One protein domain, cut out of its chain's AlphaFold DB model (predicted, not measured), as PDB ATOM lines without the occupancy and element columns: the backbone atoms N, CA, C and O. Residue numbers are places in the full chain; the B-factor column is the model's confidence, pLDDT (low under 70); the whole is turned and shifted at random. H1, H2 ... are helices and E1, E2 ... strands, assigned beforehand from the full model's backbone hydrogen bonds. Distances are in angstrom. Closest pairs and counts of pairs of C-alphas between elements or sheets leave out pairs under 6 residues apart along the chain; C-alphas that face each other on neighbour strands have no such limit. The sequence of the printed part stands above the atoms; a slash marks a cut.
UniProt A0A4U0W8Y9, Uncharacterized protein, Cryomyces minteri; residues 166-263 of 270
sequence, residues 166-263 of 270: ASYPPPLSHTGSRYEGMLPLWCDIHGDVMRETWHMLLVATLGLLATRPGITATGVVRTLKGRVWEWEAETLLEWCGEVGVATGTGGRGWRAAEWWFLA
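This is residues 166 to 263 of the 270 residues of an uncharacterized protein of Cryomyces minteri (UniProt A0A4U0W8Y9). Look for three helices set crosswise to one another, with a small two-strand hairpin, E1 and E2, near the last residues of H1 and the later part of H3, and a long looping stretch, residues 166 to 194, that reaches out at the end away from the hairpin. H1 and H3 stand nearly at right angles, close but not clearly touching, and H2 packs on H3 near its start. The printed part has 98 residues, with H1, H2, H3, E1 and E2 in that order; the sheet E1 - E2 is antiparallel. The class is mostly helix, though under half of the residues, 44, are in named elements. The whole is compact, with a radius of gyration of the C-alphas of 12.7 A and spans of 34 by 27 by 24 A.

Start at residue 166; residues 166 to 194 hold no named element. Next comes H1, residues 195 to 211, and after it H2, residues 217 to 223. These two are close but not clearly touching, about perpendicular at 87 degrees; their closest C-alphas, of Thr 205 and Val 220, are 7.1 A apart. Go on to H3, residues 230 to 243, which touches H2 at a steep tilt of 67 degrees, opposite ways; their closest C-alphas, of Ala 217 and Ala 233, are 5.2 A apart. H3 and H1 are close but not clearly touching, about perpendicular at 82 degrees, and their closest C-alphas, of Leu 202 and Leu 236, are 7.6 A apart. Then find E1, residues 246 to 248, and E2, residues 254 to 256, an antiparallel hairpin at 147 degrees. Here N 247 and O 255 are within hydrogen-bond range at 2.9 A, and N 255 and O 247 at 3.0 A. The closest C-alphas of H1 and E2, of Leu 209 and Arg 255, are 4.6 A apart; those of H3 and E1, of Cys 240 and Ala 246, are 5.1 A apart. H2 is apart from E1 and E2. In H1, H2 and H3 every O i to N i+4 pair is within hydrogen-bond range.

Find C-alpha 195 at (-1.100, -5.198, -17.318); from there H1 runs 24.0 A to C-alpha 211. H2 measures 9.8 A. H3 begins at C-alpha 230, (-16.117, -11.892, -4.963), and runs 20.0 A. E1 measures 7.0 A and E2 7.1 A, with E2 ending at C-alpha 256, (-9.458, -24.607, -17.393).

The two C-alphas farthest apart are those of His 190 and Gly 250, at 36.9 A. The printed part has no cut, and no link is long. The mean pLDDT of the printed part is 91.7, and no printed residue is under 70.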
ATOM      1  N   ALA A 166      -8.123 -10.135 -28.922       82.69
ATOM      2  CA  ALA A 166      -8.336  -8.787 -29.447       82.69
ATOM      3  C   ALA A 166      -9.771  -8.263 -29.233       82.69
ATOM      4  O   ALA A 166      -9.980  -7.054 -29.206       82.69
ATOM      5  N   SER A 167     -10.749  -9.161 -29.080       85.81
ATOM      6  CA  SER A 167     -12.160  -8.809 -28.865       85.81
ATOM      7  C   SER A 167     -12.533  -8.670 -27.386       85.81
ATOM      8  O   SER A 167     -13.608  -8.165 -27.085       85.81
ATOM      9  N   TYR A 168     -11.657  -9.091 -26.469       87.69
ATOM     10  CA  TYR A 168     -11.952  -9.189 -25.039       87.69
ATOM     11  C   TYR A 168     -10.837  -8.534 -24.215       87.69
ATOM     12  O   TYR A 168      -9.979  -9.227 -23.659       87.69
ATOM     13  N   PRO A 169     -10.814  -7.192 -24.118       90.12
ATOM     14  CA  PRO A 169      -9.896  -6.510 -23.211       90.12
ATOM     15  C   PRO A 169     -10.184  -6.906 -21.750       90.12
ATOM     16  O   PRO A 169     -11.277  -7.393 -21.458       90.12
ATOM     17  N   PRO A 170      -9.232  -6.691 -20.821       91.56
ATOM     18  CA  PRO A 170      -9.459  -6.931 -19.399       91.56
ATOM     19  C   PRO A 170     -10.739  -6.229 -18.917       91.56
ATOM     20  O   PRO A 170     -10.921  -5.044 -19.214       91.56
ATOM     21  N   PRO A 171     -11.634  -6.941 -18.212       90.56
ATOM     22  CA  PRO A 171     -12.971  -6.444 -17.936       90.56
ATOM     23  C   PRO A 171     -12.932  -5.338 -16.877       90.56
ATOM     24  O   PRO A 171     -12.087  -5.338 -15.980       90.56
ATOM     25  N   LEU A 172     -13.862  -4.394 -16.970       87.56
ATOM     26  CA  LEU A 172     -14.130  -3.398 -15.929       87.56
ATOM     27  C   LEU A 172     -15.390  -3.798 -15.154       87.56
ATOM     28  O   LEU A 172     -16.027  -4.801 -15.469       87.56
ATOM     29  N   SER A 173     -15.761  -3.020 -14.137       81.75
ATOM     30  CA  SER A 173     -17.062  -3.205 -13.497       81.75
ATOM     31  C   SER A 173     -18.201  -3.047 -14.511       81.75
ATOM     32  O   SER A 173     -18.206  -2.133 -15.339       81.75
ATOM     33  N   HIS A 174     -19.174  -3.955 -14.444       74.62
ATOM     34  CA  HIS A 174     -20.330  -3.968 -15.339       74.62
ATOM     35  C   HIS A 174     -21.179  -2.700 -15.156       74.62
ATOM     36  O   HIS A 174     -21.578  -2.372 -14.032       74.62
ATOM     37  N   THR A 175     -21.488  -2.009 -16.258       71.94
ATOM     38  CA  THR A 175     -22.421  -0.867 -16.264       71.94
ATOM     39  C   THR A 175     -23.823  -1.333 -15.867       71.94
ATOM     40  O   THR A 175     -24.266  -2.410 -16.266       71.94
ATOM     41  N   GLY A 176     -24.513  -0.577 -15.010       70.56
ATOM     42  CA  GLY A 176     -25.800  -0.974 -14.432       70.56
ATOM     43  C   GLY A 176     -25.735  -2.061 -13.347       70.56
ATOM     44  O   GLY A 176     -26.780  -2.466 -12.833       70.56
ATOM     45  N   SER A 177     -24.546  -2.542 -12.965       81.50
ATOM     46  CA  SER A 177     -24.395  -3.429 -11.807       81.50
ATOM     47  C   SER A 177     -24.297  -2.640 -10.499       81.50
ATOM     48  O   SER A 177     -23.952  -1.462 -10.483       81.50
ATOM     49  N   ARG A 178     -24.499  -3.306  -9.352       84.25
ATOM     50  CA  ARG A 178     -24.260  -2.691  -8.028       84.25
ATOM     51  C   ARG A 178     -22.800  -2.273  -7.786       84.25
ATOM     52  O   ARG A 178     -22.517  -1.641  -6.775       84.25
ATOM     53  N   TYR A 179     -21.892  -2.690  -8.666       85.38
ATOM     54  CA  TYR A 179     -20.464  -2.396  -8.623       85.38
ATOM     55  C   TYR A 179     -20.056  -1.383  -9.695       85.38
ATOM     56  O   TYR A 179     -18.866  -1.161  -9.900       85.38
ATOM     57  N   GLU A 180     -21.019  -0.777 -10.392       83.75
ATOM     58  CA  GLU A 180     -20.755   0.239 -11.401       83.75
ATOM     59  C   GLU A 180     -19.888   1.372 -10.835       83.75
ATOM     60  O   GLU A 180     -20.140   1.912  -9.755       83.75
ATOM     61  N   GLY A 181     -18.820   1.704 -11.562       82.38
ATOM     62  CA  GLY A 181     -17.851   2.720 -11.151       82.38
ATOM     63  C   GLY A 181     -16.813   2.236 -10.135       82.38
ATOM     64  O   GLY A 181     -15.895   2.993  -9.812       82.38
ATOM     65  N   MET A 182     -16.898   0.990  -9.656       87.75
ATOM     66  CA  MET A 182     -15.825   0.384  -8.869       87.75
ATOM     67  C   MET A 182     -14.660  -0.021  -9.768       87.75
ATOM     68  O   MET A 182     -14.851  -0.527 -10.876       87.75
ATOM     69  N   LEU A 183     -13.447   0.201  -9.272       89.69
ATOM     70  CA  LEU A 183     -12.217  -0.156  -9.964       89.69
ATOM     71  C   LEU A 183     -11.764  -1.541  -9.496       89.69
ATOM     72  O   LEU A 183     -11.596  -1.722  -8.286       89.69
ATOM     73  N   PRO A 184     -11.577  -2.508 -10.409       92.81
ATOM     74  CA  PRO A 184     -11.017  -3.795 -10.040       92.81
ATOM     75  C   PRO A 184      -9.522  -3.665  -9.731       92.81
ATOM     76  O   PRO A 184      -8.859  -2.725 -10.171       92.81
ATOM     77  N   LEU A 185      -8.966  -4.652  -9.033       92.38
ATOM     78  CA  LEU A 185      -7.568  -4.682  -8.598       92.38
ATOM     79  C   LEU A 185      -6.557  -4.512  -9.746       92.38
ATOM     80  O   LEU A 185      -5.455  -4.022  -9.525       92.38
ATOM     81  N   TRP A 186      -6.910  -4.911 -10.970       93.56
ATOM     82  CA  TRP A 186      -6.062  -4.754 -12.158       93.56
ATOM     83  C   TRP A 186      -6.181  -3.389 -12.846       93.56
ATOM     84  O   TRP A 186      -5.599  -3.207 -13.915       93.56
ATOM     85  N   CYS A 187      -6.888  -2.428 -12.255       92.38
ATOM     86  CA  CYS A 187      -7.012  -1.063 -12.756       92.38
ATOM     87  C   CYS A 187      -6.419  -0.056 -11.774       92.38
ATOM     88  O   CYS A 187      -6.496  -0.219 -10.556       92.38
ATOM     89  N   ASP A 188      -5.829   1.004 -12.311       88.31
ATOM     90  CA  ASP A 188      -5.362   2.120 -11.502       88.31
ATOM     91  C   ASP A 188      -6.509   3.083 -11.140       88.31
ATOM     92  O   ASP A 188      -7.655   2.937 -11.570       88.31
ATOM     93  N   ILE A 189      -6.198   4.122 -10.360       84.88
ATOM     94  CA  ILE A 189      -7.176   5.146  -9.955       84.88
ATOM     95  C   ILE A 189      -7.749   5.943 -11.140       84.88
ATOM     96  O   ILE A 189      -8.773   6.621 -10.995       84.88
ATOM     97  N   HIS A 190      -7.104   5.919 -12.304       84.50
ATOM     98  CA  HIS A 190      -7.570   6.569 -13.524       84.50
ATOM     99  C   HIS A 190      -8.517   5.675 -14.332       84.50
ATOM    100  O   HIS A 190      -9.318   6.220 -15.092       84.50
ATOM    101  N   GLY A 191      -8.538   4.369 -14.055       85.56
ATOM    102  CA  GLY A 191      -9.293   3.363 -14.800       85.56
ATOM    103  C   GLY A 191      -8.448   2.652 -15.855       85.56
ATOM    104  O   GLY A 191      -8.971   1.813 -16.585       85.56
ATOM    105  N   ASP A 192      -7.152   2.960 -15.926       89.31
ATOM    106  CA  ASP A 192      -6.236   2.343 -16.870       89.31
ATOM    107  C   ASP A 192      -5.815   0.960 -16.360       89.31
ATOM    108  O   ASP A 192      -5.559   0.749 -15.171       89.31
ATOM    109  N   VAL A 193      -5.746  -0.015 -17.268       90.88
ATOM    110  CA  VAL A 193      -5.408  -1.394 -16.907       90.88
ATOM    111  C   VAL A 193      -3.913  -1.527 -16.615       90.88
ATOM    112  O   VAL A 193      -3.055  -1.335 -17.480       90.88
ATOM    113  N   MET A 194      -3.600  -1.978 -15.403       92.12
ATOM    114  CA  MET A 194      -2.262  -2.358 -14.970       92.12
ATOM    115  C   MET A 194      -1.947  -3.779 -15.454       92.12
ATOM    116  O   MET A 194      -2.223  -4.761 -14.761       92.12
ATOM    117  N   ARG A 195      -1.347  -3.900 -16.647       90.25
ATOM    118  CA  ARG A 195      -1.100  -5.198 -17.318       90.25
ATOM    119  C   ARG A 195      -0.396  -6.238 -16.444       90.25
ATOM    120  O   ARG A 195      -0.725  -7.414 -16.521       90.25
ATOM    121  N   GLU A 196       0.567  -5.831 -15.623       89.31
ATOM    122  CA  GLU A 196       1.289  -6.755 -14.740       89.31
ATOM    123  C   GLU A 196       0.365  -7.378 -13.689       89.31
ATOM    124  O   GLU A 196       0.367  -8.595 -13.499       89.31
ATOM    125  N   THR A 197      -0.484  -6.557 -13.064       90.75
ATOM    126  CA  THR A 197      -1.464  -7.015 -12.070       90.75
ATOM    127  C   THR A 197      -2.541  -7.871 -12.727       90.75
ATOM    128  O   THR A 197      -2.908  -8.915 -12.189       90.75
ATOM    129  N   TRP A 198      -2.988  -7.476 -13.923       93.81
ATOM    130  CA  TRP A 198      -3.896  -8.271 -14.744       93.81
ATOM    131  C   TRP A 198      -3.339  -9.673 -15.018       93.81
ATOM    132  O   TRP A 198      -3.966 -10.670 -14.665       93.81
ATOM    133  N   HIS A 199      -2.134  -9.765 -15.585       92.88
ATOM    134  CA  HIS A 199      -1.521 -11.049 -15.915       92.88
ATOM    135  C   HIS A 199      -1.251 -11.902 -14.675       92.88
ATOM    136  O   HIS A 199      -1.470 -13.111 -14.712       92.88
ATOM    137  N   MET A 200      -0.814 -11.291 -13.570       92.06
ATOM    138  CA  MET A 200      -0.624 -11.991 -12.301       92.06
ATOM    139  C   MET A 200      -1.929 -12.640 -11.821       92.06
ATOM    140  O   MET A 200      -1.933 -13.822 -11.473       92.06
ATOM    141  N   LEU A 201      -3.036 -11.892 -11.817       94.00
ATOM    142  CA  LEU A 201      -4.344 -12.393 -11.389       94.00
ATOM    143  C   LEU A 201      -4.900 -13.452 -12.334       94.00
ATOM    144  O   LEU A 201      -5.407 -14.477 -11.870       94.00
ATOM    145  N   LEU A 202      -4.772 -13.227 -13.641       95.06
ATOM    146  CA  LEU A 202      -5.211 -14.162 -14.666       95.06
ATOM    147  C   LEU A 202      -4.479 -15.500 -14.532       95.06
ATOM    148  O   LEU A 202      -5.117 -16.541 -14.400       95.06
ATOM    149  N   VAL A 203      -3.146 -15.478 -14.469       94.75
ATOM    150  CA  VAL A 203      -2.318 -16.685 -14.321       94.75
ATOM    151  C   VAL A 203      -2.599 -17.400 -13.002       94.75
ATOM    152  O   VAL A 203      -2.785 -18.618 -12.994       94.75
ATOM    153  N   ALA A 204      -2.694 -16.661 -11.892       94.75
ATOM    154  CA  ALA A 204      -3.021 -17.250 -10.599       94.75
ATOM    155  C   ALA A 204      -4.392 -17.944 -10.627       94.75
ATOM    156  O   ALA A 204      -4.538 -19.041 -10.084       94.75
ATOM    157  N   THR A 205      -5.383 -17.335 -11.281       95.56
ATOM    158  CA  THR A 205      -6.739 -17.883 -11.405       95.56
ATOM    159  C   THR A 205      -6.765 -19.102 -12.319       95.56
ATOM    160  O   THR A 205      -7.294 -20.139 -11.929       95.56
ATOM    161  N   LEU A 206      -6.128 -19.043 -13.486       95.88
ATOM    162  CA  LEU A 206      -6.049 -20.177 -14.409       95.88
ATOM    163  C   LEU A 206      -5.304 -21.369 -13.802       95.88
ATOM    164  O   LEU A 206      -5.752 -22.506 -13.943       95.88
ATOM    165  N   GLY A 207      -4.235 -21.124 -13.041       94.25
ATOM    166  CA  GLY A 207      -3.560 -22.174 -12.281       94.25
ATOM    167  C   GLY A 207      -4.482 -22.850 -11.257       94.25
ATOM    168  O   GLY A 207      -4.407 -24.066 -11.060       94.25
ATOM    169  N   LEU A 208      -5.402 -22.104 -10.633       94.75
ATOM    170  CA  LEU A 208      -6.438 -22.687  -9.771       94.75
ATOM    171  C   LEU A 208      -7.461 -23.490 -10.569       94.75
ATOM    172  O   LEU A 208      -7.825 -24.580 -10.142       94.75
ATOM    173  N   LEU A 209      -7.900 -22.988 -11.721       95.56
ATOM    174  CA  LEU A 209      -8.855 -23.681 -12.586       95.56
ATOM    175  C   LEU A 209      -8.301 -24.994 -13.152       95.56
ATOM    176  O   LEU A 209      -9.058 -25.954 -13.308       95.56
ATOM    177  N   ALA A 210      -6.999 -25.045 -13.435       94.12
ATOM    178  CA  ALA A 210      -6.308 -26.240 -13.909       94.12
ATOM    179  C   ALA A 210      -6.110 -27.278 -12.792       94.12
ATOM    180  O   ALA A 210      -6.329 -28.468 -13.000       94.12
ATOM    181  N   THR A 211      -5.735 -26.839 -11.585       92.69
ATOM    182  CA  THR A 211      -5.435 -27.748 -10.460       92.69
ATOM    183  C   THR A 211      -6.653 -28.119  -9.612       92.69
ATOM    184  O   THR A 211      -6.617 -29.111  -8.883       92.69
ATOM    185  N   ARG A 212      -7.734 -27.330  -9.667       93.56
ATOM    186  CA  ARG A 212      -8.973 -27.525  -8.897       93.56
ATOM    187  C   ARG A 212     -10.215 -27.312  -9.776       93.56
ATOM    188  O   ARG A 212     -10.923 -26.316  -9.596       93.56
ATOM    189  N   PRO A 213     -10.511 -28.235 -10.708       94.19
ATOM    190  CA  PRO A 213     -11.711 -28.150 -11.534       94.19
ATOM    191  C   PRO A 213     -12.987 -28.056 -10.686       94.19
ATOM    192  O   PRO A 213     -13.145 -28.781  -9.706       94.19
ATOM    193  N   GLY A 214     -13.903 -27.163 -11.065       95.50
ATOM    194  CA  GLY A 214     -15.160 -26.911 -10.351       95.50
ATOM    195  C   GLY A 214     -15.079 -25.825  -9.271       95.50
ATOM    196  O   GLY A 214     -16.057 -25.612  -8.554       95.50
ATOM    197  N   ILE A 215     -13.952 -25.116  -9.142       96.31
ATOM    198  CA  ILE A 215     -13.821 -23.994  -8.203       96.31
ATOM    199  C   ILE A 215     -14.767 -22.840  -8.579       96.31
ATOM    200  O   ILE A 215     -14.931 -22.492  -9.747       96.31
ATOM    201  N   THR A 216     -15.414 -22.262  -7.571       97.19
ATOM    202  CA  THR A 216     -16.339 -21.123  -7.683       97.19
ATOM    203  C   THR A 216     -15.612 -19.798  -7.431       97.19
ATOM    204  O   THR A 216     -14.512 -19.799  -6.873       97.19
ATOM    205  N   ALA A 217     -16.249 -18.659  -7.723       95.81
ATOM    206  CA  ALA A 217     -15.720 -17.334  -7.370       95.81
ATOM    207  C   ALA A 217     -15.393 -17.210  -5.868       95.81
ATOM    208  O   ALA A 217     -14.279 -16.842  -5.494       95.81
ATOM    209  N   THR A 218     -16.299 -17.658  -4.992       96.50
ATOM    210  CA  THR A 218     -16.048 -17.759  -3.541       96.50
ATOM    211  C   THR A 218     -14.821 -18.612  -3.202       96.50
ATOM    212  O   THR A 218     -14.043 -18.282  -2.303       96.50
ATOM    213  N   GLY A 219     -14.612 -19.712  -3.929       95.81
ATOM    214  CA  GLY A 219     -13.444 -20.573  -3.785       95.81
ATOM    215  C   GLY A 219     -12.146 -19.880  -4.200       95.81
ATOM    216  O   GLY A 219     -11.128 -20.047  -3.516       95.81
ATOM    217  N   VAL A 220     -12.183 -19.086  -5.273       95.81
ATOM    218  CA  VAL A 220     -11.064 -18.252  -5.735       95.81
ATOM    219  C   VAL A 220     -10.715 -17.213  -4.670       95.81
ATOM    220  O   VAL A 220      -9.583 -17.223  -4.188       95.81
ATOM    221  N   VAL A 221     -11.687 -16.422  -4.199       95.94
ATOM    222  CA  VAL A 221     -11.505 -15.427  -3.120       95.94
ATOM    223  C   VAL A 221     -10.878 -16.059  -1.881       95.94
ATOM    224  O   VAL A 221      -9.876 -15.567  -1.360       95.94
ATOM    225  N   ARG A 222     -11.419 -17.198  -1.427       95.31
ATOM    226  CA  ARG A 222     -10.894 -17.922  -0.261       95.31
ATOM    227  C   ARG A 222      -9.451 -18.373  -0.476       95.31
ATOM    228  O   ARG A 222      -8.626 -18.258   0.427       95.31
ATOM    229  N   THR A 223      -9.131 -18.879  -1.665       93.56
ATOM    230  CA  THR A 223      -7.773 -19.342  -1.991       93.56
ATOM    231  C   THR A 223      -6.789 -18.177  -2.082       93.56
ATOM    232  O   THR A 223      -5.644 -18.289  -1.635       93.56
ATOM    233  N   LEU A 224      -7.258 -17.036  -2.583       92.12
ATOM    234  CA  LEU A 224      -6.550 -15.762  -2.618       92.12
ATOM    235  C   LEU A 224      -6.666 -14.984  -1.297       92.12
ATOM    236  O   LEU A 224      -6.378 -13.795  -1.267       92.12
ATOM    237  N   LYS A 225      -7.052 -15.641  -0.193       91.75
ATOM    238  CA  LYS A 225      -7.105 -15.074   1.168       91.75
ATOM    239  C   LYS A 225      -7.846 -13.728   1.253       91.75
ATOM    240  O   LYS A 225      -7.433 -12.854   2.009       91.75
ATOM    241  N   GLY A 226      -8.897 -13.545   0.454       90.75
ATOM    242  CA  GLY A 226      -9.670 -12.301   0.417       90.75
ATOM    243  C   GLY A 226      -8.936 -11.104  -0.197       90.75
ATOM    244  O   GLY A 226      -9.378  -9.978  -0.016       90.75
ATOM    245  N   ARG A 227      -7.812 -11.314  -0.902       90.62
ATOM    246  CA  ARG A 227      -7.072 -10.236  -1.587       90.62
ATOM    247  C   ARG A 227      -7.755  -9.734  -2.860       90.62
ATOM    248  O   ARG A 227      -7.367  -8.691  -3.366       90.62
ATOM    249  N   VAL A 228      -8.747 -10.475  -3.338       92.69
ATOM    250  CA  VAL A 228      -9.706 -10.056  -4.363       92.69
ATOM    251  C   VAL A 228     -11.107 -10.201  -3.794       92.69
ATOM    252  O   VAL A 228     -11.347 -11.059  -2.936       92.69
ATOM    253  N   TRP A 229     -12.022  -9.369  -4.259       92.69
ATOM    254  CA  TRP A 229     -13.425  -9.404  -3.884       92.69
ATOM    255  C   TRP A 229     -14.176 -10.413  -4.752       92.69
ATOM    256  O   TRP A 229     -13.737 -10.788  -5.838       92.69
ATOM    257  N   GLU A 230     -15.324 -10.874  -4.265       93.50
ATOM    258  CA  GLU A 230     -16.117 -11.892  -4.963       93.50
ATOM    259  C   GLU A 230     -16.549 -11.439  -6.352       93.50
ATOM    260  O   GLU A 230     -16.375 -12.191  -7.302       93.50
ATOM    261  N   TRP A 231     -16.983 -10.187  -6.493       92.88
ATOM    262  CA  TRP A 231     -17.381  -9.634  -7.785       92.88
ATOM    263  C   TRP A 231     -16.217  -9.534  -8.779       92.88
ATOM    264  O   TRP A 231     -16.416  -9.750  -9.971       92.88
ATOM    265  N   GLU A 232     -14.996  -9.253  -8.309       94.94
ATOM    266  CA  GLU A 232     -13.798  -9.233  -9.159       94.94
ATOM    267  C   GLU A 232     -13.480 -10.644  -9.651       94.94
ATOM    268  O   GLU A 232     -13.156 -10.842 -10.820       94.94
ATOM    269  N   ALA A 233     -13.606 -11.636  -8.764       95.50
ATOM    270  CA  ALA A 233     -13.419 -13.036  -9.112       95.50
ATOM    271  C   ALA A 233     -14.501 -13.534 -10.085       95.50
ATOM    272  O   ALA A 233     -14.171 -14.249 -11.024       95.50
ATOM    273  N   GLU A 234     -15.769 -13.157  -9.893       94.25
ATOM    274  CA  GLU A 234     -16.866 -13.456 -10.826       94.25
ATOM    275  C   GLU A 234     -16.592 -12.851 -12.205       94.25
ATOM    276  O   GLU A 234     -16.546 -13.586 -13.188       94.25
ATOM    277  N   THR A 235     -16.285 -11.553 -12.251       94.12
ATOM    278  CA  THR A 235     -15.984 -10.821 -13.493       94.12
ATOM    279  C   THR A 235     -14.799 -11.445 -14.240       94.12
ATOM    280  O   THR A 235     -14.839 -11.626 -15.456       94.12
ATOM    281  N   LEU A 236     -13.737 -11.827 -13.520       94.94
ATOM    282  CA  LEU A 236     -12.574 -12.491 -14.110       94.94
ATOM    283  C   LEU A 236     -12.919 -13.875 -14.679       94.94
ATOM    284  O   LEU A 236     -12.420 -14.242 -15.742       94.94
ATOM    285  N   LEU A 237     -13.744 -14.660 -13.978       95.88
ATOM    286  CA  LEU A 237     -14.155 -15.992 -14.429       95.88
ATOM    287  C   LEU A 237     -15.079 -15.923 -15.649       95.88
ATOM    288  O   LEU A 237     -14.905 -16.713 -16.576       95.88
ATOM    289  N   GLU A 238     -16.006 -14.965 -15.671       94.19
ATOM    290  CA  GLU A 238     -16.861 -14.674 -16.827       94.19
ATOM    291  C   GLU A 238     -16.014 -14.326 -18.051       94.19
ATOM    292  O   GLU A 238     -16.122 -15.004 -19.071       94.19
ATOM    293  N   TRP A 239     -15.074 -13.382 -17.911       94.75
ATOM    294  CA  TRP A 239     -14.130 -13.034 -18.977       94.75
ATOM    295  C   TRP A 239     -13.320 -14.246 -19.456       94.75
ATOM    296  O   TRP A 239     -13.160 -14.464 -20.656       94.75
ATOM    297  N   CYS A 240     -12.849 -15.094 -18.534       96.31
ATOM    298  CA  CYS A 240     -12.141 -16.324 -18.900       96.31
ATOM    299  C   CYS A 240     -13.020 -17.271 -19.735       96.31
ATOM    300  O   CYS A 240     -12.513 -17.960 -20.626       96.31
ATOM    301  N   GLY A 241     -14.320 -17.323 -19.443       95.81
ATOM    302  CA  GLY A 241     -15.309 -18.070 -20.214       95.81
ATOM    303  C   GLY A 241     -15.547 -17.487 -21.602       95.81
ATOM    304  O   GLY A 241     -15.539 -18.236 -22.576       95.81
ATOM    305  N   GLU A 242     -15.706 -16.168 -21.700       94.75
ATOM    306  CA  GLU A 242     -15.939 -15.452 -22.961       94.75
ATOM    307  C   GLU A 242     -14.762 -15.572 -23.936       94.75
ATOM    308  O   GLU A 242     -14.951 -15.820 -25.127       94.75
ATOM    309  N   VAL A 243     -13.533 -15.476 -23.420       95.12
ATOM    310  CA  VAL A 243     -12.314 -15.714 -24.206       95.12
ATOM    311  C   VAL A 243     -12.164 -17.189 -24.579       95.12
ATOM    312  O   VAL A 243     -11.552 -17.510 -25.595       95.12
ATOM    313  N   GLY A 244     -12.702 -18.103 -23.770       95.81
ATOM    314  CA  GLY A 244     -12.569 -19.547 -23.970       95.81
ATOM    315  C   GLY A 244     -11.317 -20.159 -23.332       95.81
ATOM    316  O   GLY A 244     -10.929 -21.268 -23.695       95.81
ATOM    317  N   VAL A 245     -10.684 -19.474 -22.372       96.75
ATOM    318  CA  VAL A 245      -9.602 -20.039 -21.532       96.75
ATOM    319  C   VAL A 245     -10.139 -20.815 -20.327       96.75
ATOM    320  O   VAL A 245      -9.409 -21.593 -19.710       96.75
ATOM    321  N   ALA A 246     -11.421 -20.657 -20.004       97.31
ATOM    322  CA  ALA A 246     -12.126 -21.437 -18.998       97.31
ATOM    323  C   ALA A 246     -13.472 -21.938 -19.527       97.31
ATOM    324  O   ALA A 246     -14.013 -21.444 -20.513       97.31
ATOM    325  N   THR A 247     -14.030 -22.944 -18.862       96.69
ATOM    326  CA  THR A 247     -15.363 -23.466 -19.176       96.69
ATOM    327  C   THR A 247     -16.131 -23.733 -17.889       96.69
ATOM    328  O   THR A 247     -15.579 -24.258 -16.916       96.69
ATOM    329  N   GLY A 248     -17.419 -23.390 -17.888       94.69
ATOM    330  CA  GLY A 248     -18.332 -23.720 -16.798       94.69
ATOM    331  C   GLY A 248     -18.537 -25.232 -16.665       94.69
ATOM    332  O   GLY A 248     -18.522 -25.979 -17.642       94.69
ATOM    333  N   THR A 249     -18.746 -25.700 -15.438       90.81
ATOM    334  CA  THR A 249     -18.936 -27.132 -15.121       90.81
ATOM    335  C   THR A 249     -20.411 -27.552 -15.028       90.81
ATOM    336  O   THR A 249     -20.717 -28.615 -14.499       90.81
ATOM    337  N   GLY A 250     -21.343 -26.727 -15.524       77.62
ATOM    338  CA  GLY A 250     -22.795 -26.952 -15.404       77.62
ATOM    339  C   GLY A 250     -23.412 -26.453 -14.087       77.62
ATOM    340  O   GLY A 250     -24.614 -26.581 -13.881       77.62
ATOM    341  N   GLY A 251     -22.601 -25.852 -13.210       85.31
ATOM    342  CA  GLY A 251     -23.024 -25.099 -12.026       85.31
ATOM    343  C   GLY A 251     -22.250 -23.781 -11.912       85.31
ATOM    344  O   GLY A 251     -21.783 -23.249 -12.911       85.31
ATOM    345  N   ARG A 252     -22.035 -23.278 -10.687       88.38
ATOM    346  CA  ARG A 252     -21.213 -22.067 -10.435       88.38
ATOM    347  C   ARG A 252     -19.694 -22.305 -10.493       88.38
ATOM    348  O   ARG A 252     -18.915 -21.403 -10.200       88.38
ATOM    349  N   GLY A 253     -19.279 -23.539 -10.774       94.75
ATOM    350  CA  GLY A 253     -17.881 -23.946 -10.803       94.75
ATOM    351  C   GLY A 253     -17.271 -23.825 -12.195       94.75
ATOM    352  O   GLY A 253     -17.944 -24.076 -13.199       94.75
ATOM    353  N   TRP A 254     -15.978 -23.541 -12.238       97.69
ATOM    354  CA  TRP A 254     -15.210 -23.353 -13.463       97.69
ATOM    355  C   TRP A 254     -14.028 -24.320 -13.532       97.69
ATOM    356  O   TRP A 254     -13.523 -24.790 -12.510       97.69
ATOM    357  N   ARG A 255     -13.570 -24.618 -14.746       96.88
ATOM    358  CA  ARG A 255     -12.335 -25.369 -15.011       96.88
ATOM    359  C   ARG A 255     -11.560 -24.735 -16.160       96.88
ATOM    360  O   ARG A 255     -12.150 -24.006 -16.956       96.88
ATOM    361  N   ALA A 256     -10.266 -25.030 -16.255       96.88
ATOM    362  CA  ALA A 256      -9.458 -24.607 -17.393       96.88
ATOM    363  C   ALA A 256      -9.983 -25.259 -18.686       96.88
ATOM    364  O   ALA A 256     -10.349 -26.439 -18.687       96.88
ATOM    365  N   ALA A 257     -10.067 -24.471 -19.758       96.75
ATOM    366  CA  ALA A 257     -10.401 -24.958 -21.093       96.75
ATOM    367  C   ALA A 257      -9.150 -25.515 -21.788       96.75
ATOM    368  O   ALA A 257      -8.075 -25.512 -21.212       96.75
ATOM    369  N   GLU A 258      -9.265 -25.973 -23.030       95.38
ATOM    370  CA  GLU A 258      -8.153 -26.580 -23.773       95.38
ATOM    371  C   GLU A 258      -6.937 -25.645 -23.953       95.38
ATOM    372  O   GLU A 258      -5.798 -26.040 -23.709       95.38
ATOM    373  N   TRP A 259      -7.174 -24.398 -24.361       96.12
ATOM    374  CA  TRP A 259      -6.124 -23.461 -24.791       96.12
ATOM    375  C   TRP A 259      -5.686 -22.481 -23.701       96.12
ATOM    376  O   TRP A 259      -5.025 -21.484 -23.974       96.12
ATOM    377  N   TRP A 260      -6.046 -22.750 -22.448       96.44
ATOM    378  CA  TRP A 260      -5.817 -21.851 -21.318       96.44
ATOM    379  C   TRP A 260      -4.353 -21.436 -21.115       96.44
ATOM    380  O   TRP A 260      -4.092 -20.335 -20.644       96.44
ATOM    381  N   PHE A 261      -3.384 -22.273 -21.493       94.88
ATOM    382  CA  PHE A 261      -1.954 -21.951 -21.405       94.88
ATOM    383  C   PHE A 261      -1.520 -20.838 -22.381       94.88
ATOM    384  O   PHE A 261      -0.430 -20.291 -22.237       94.88
ATOM    385  N   LEU A 262      -2.380 -20.466 -23.339       94.69
ATOM    386  CA  LEU A 262      -2.200 -19.342 -24.265       94.69
ATOM    387  C   LEU A 262      -2.876 -18.047 -23.774       94.69
ATOM    388  O   LEU A 262      -2.991 -17.090 -24.535       94.69
ATOM    389  N   ALA A 263      -3.314 -18.001 -22.510       92.50
ATOM    390  CA  ALA A 263      -4.112 -16.921 -21.919       92.50
ATOM    391  C   ALA A 263      -3.532 -15.502 -21.993       92.50
ATOM    392  O   ALA A 263      -4.268 -14.541 -21.781       92.50
TER     393      ALA A 263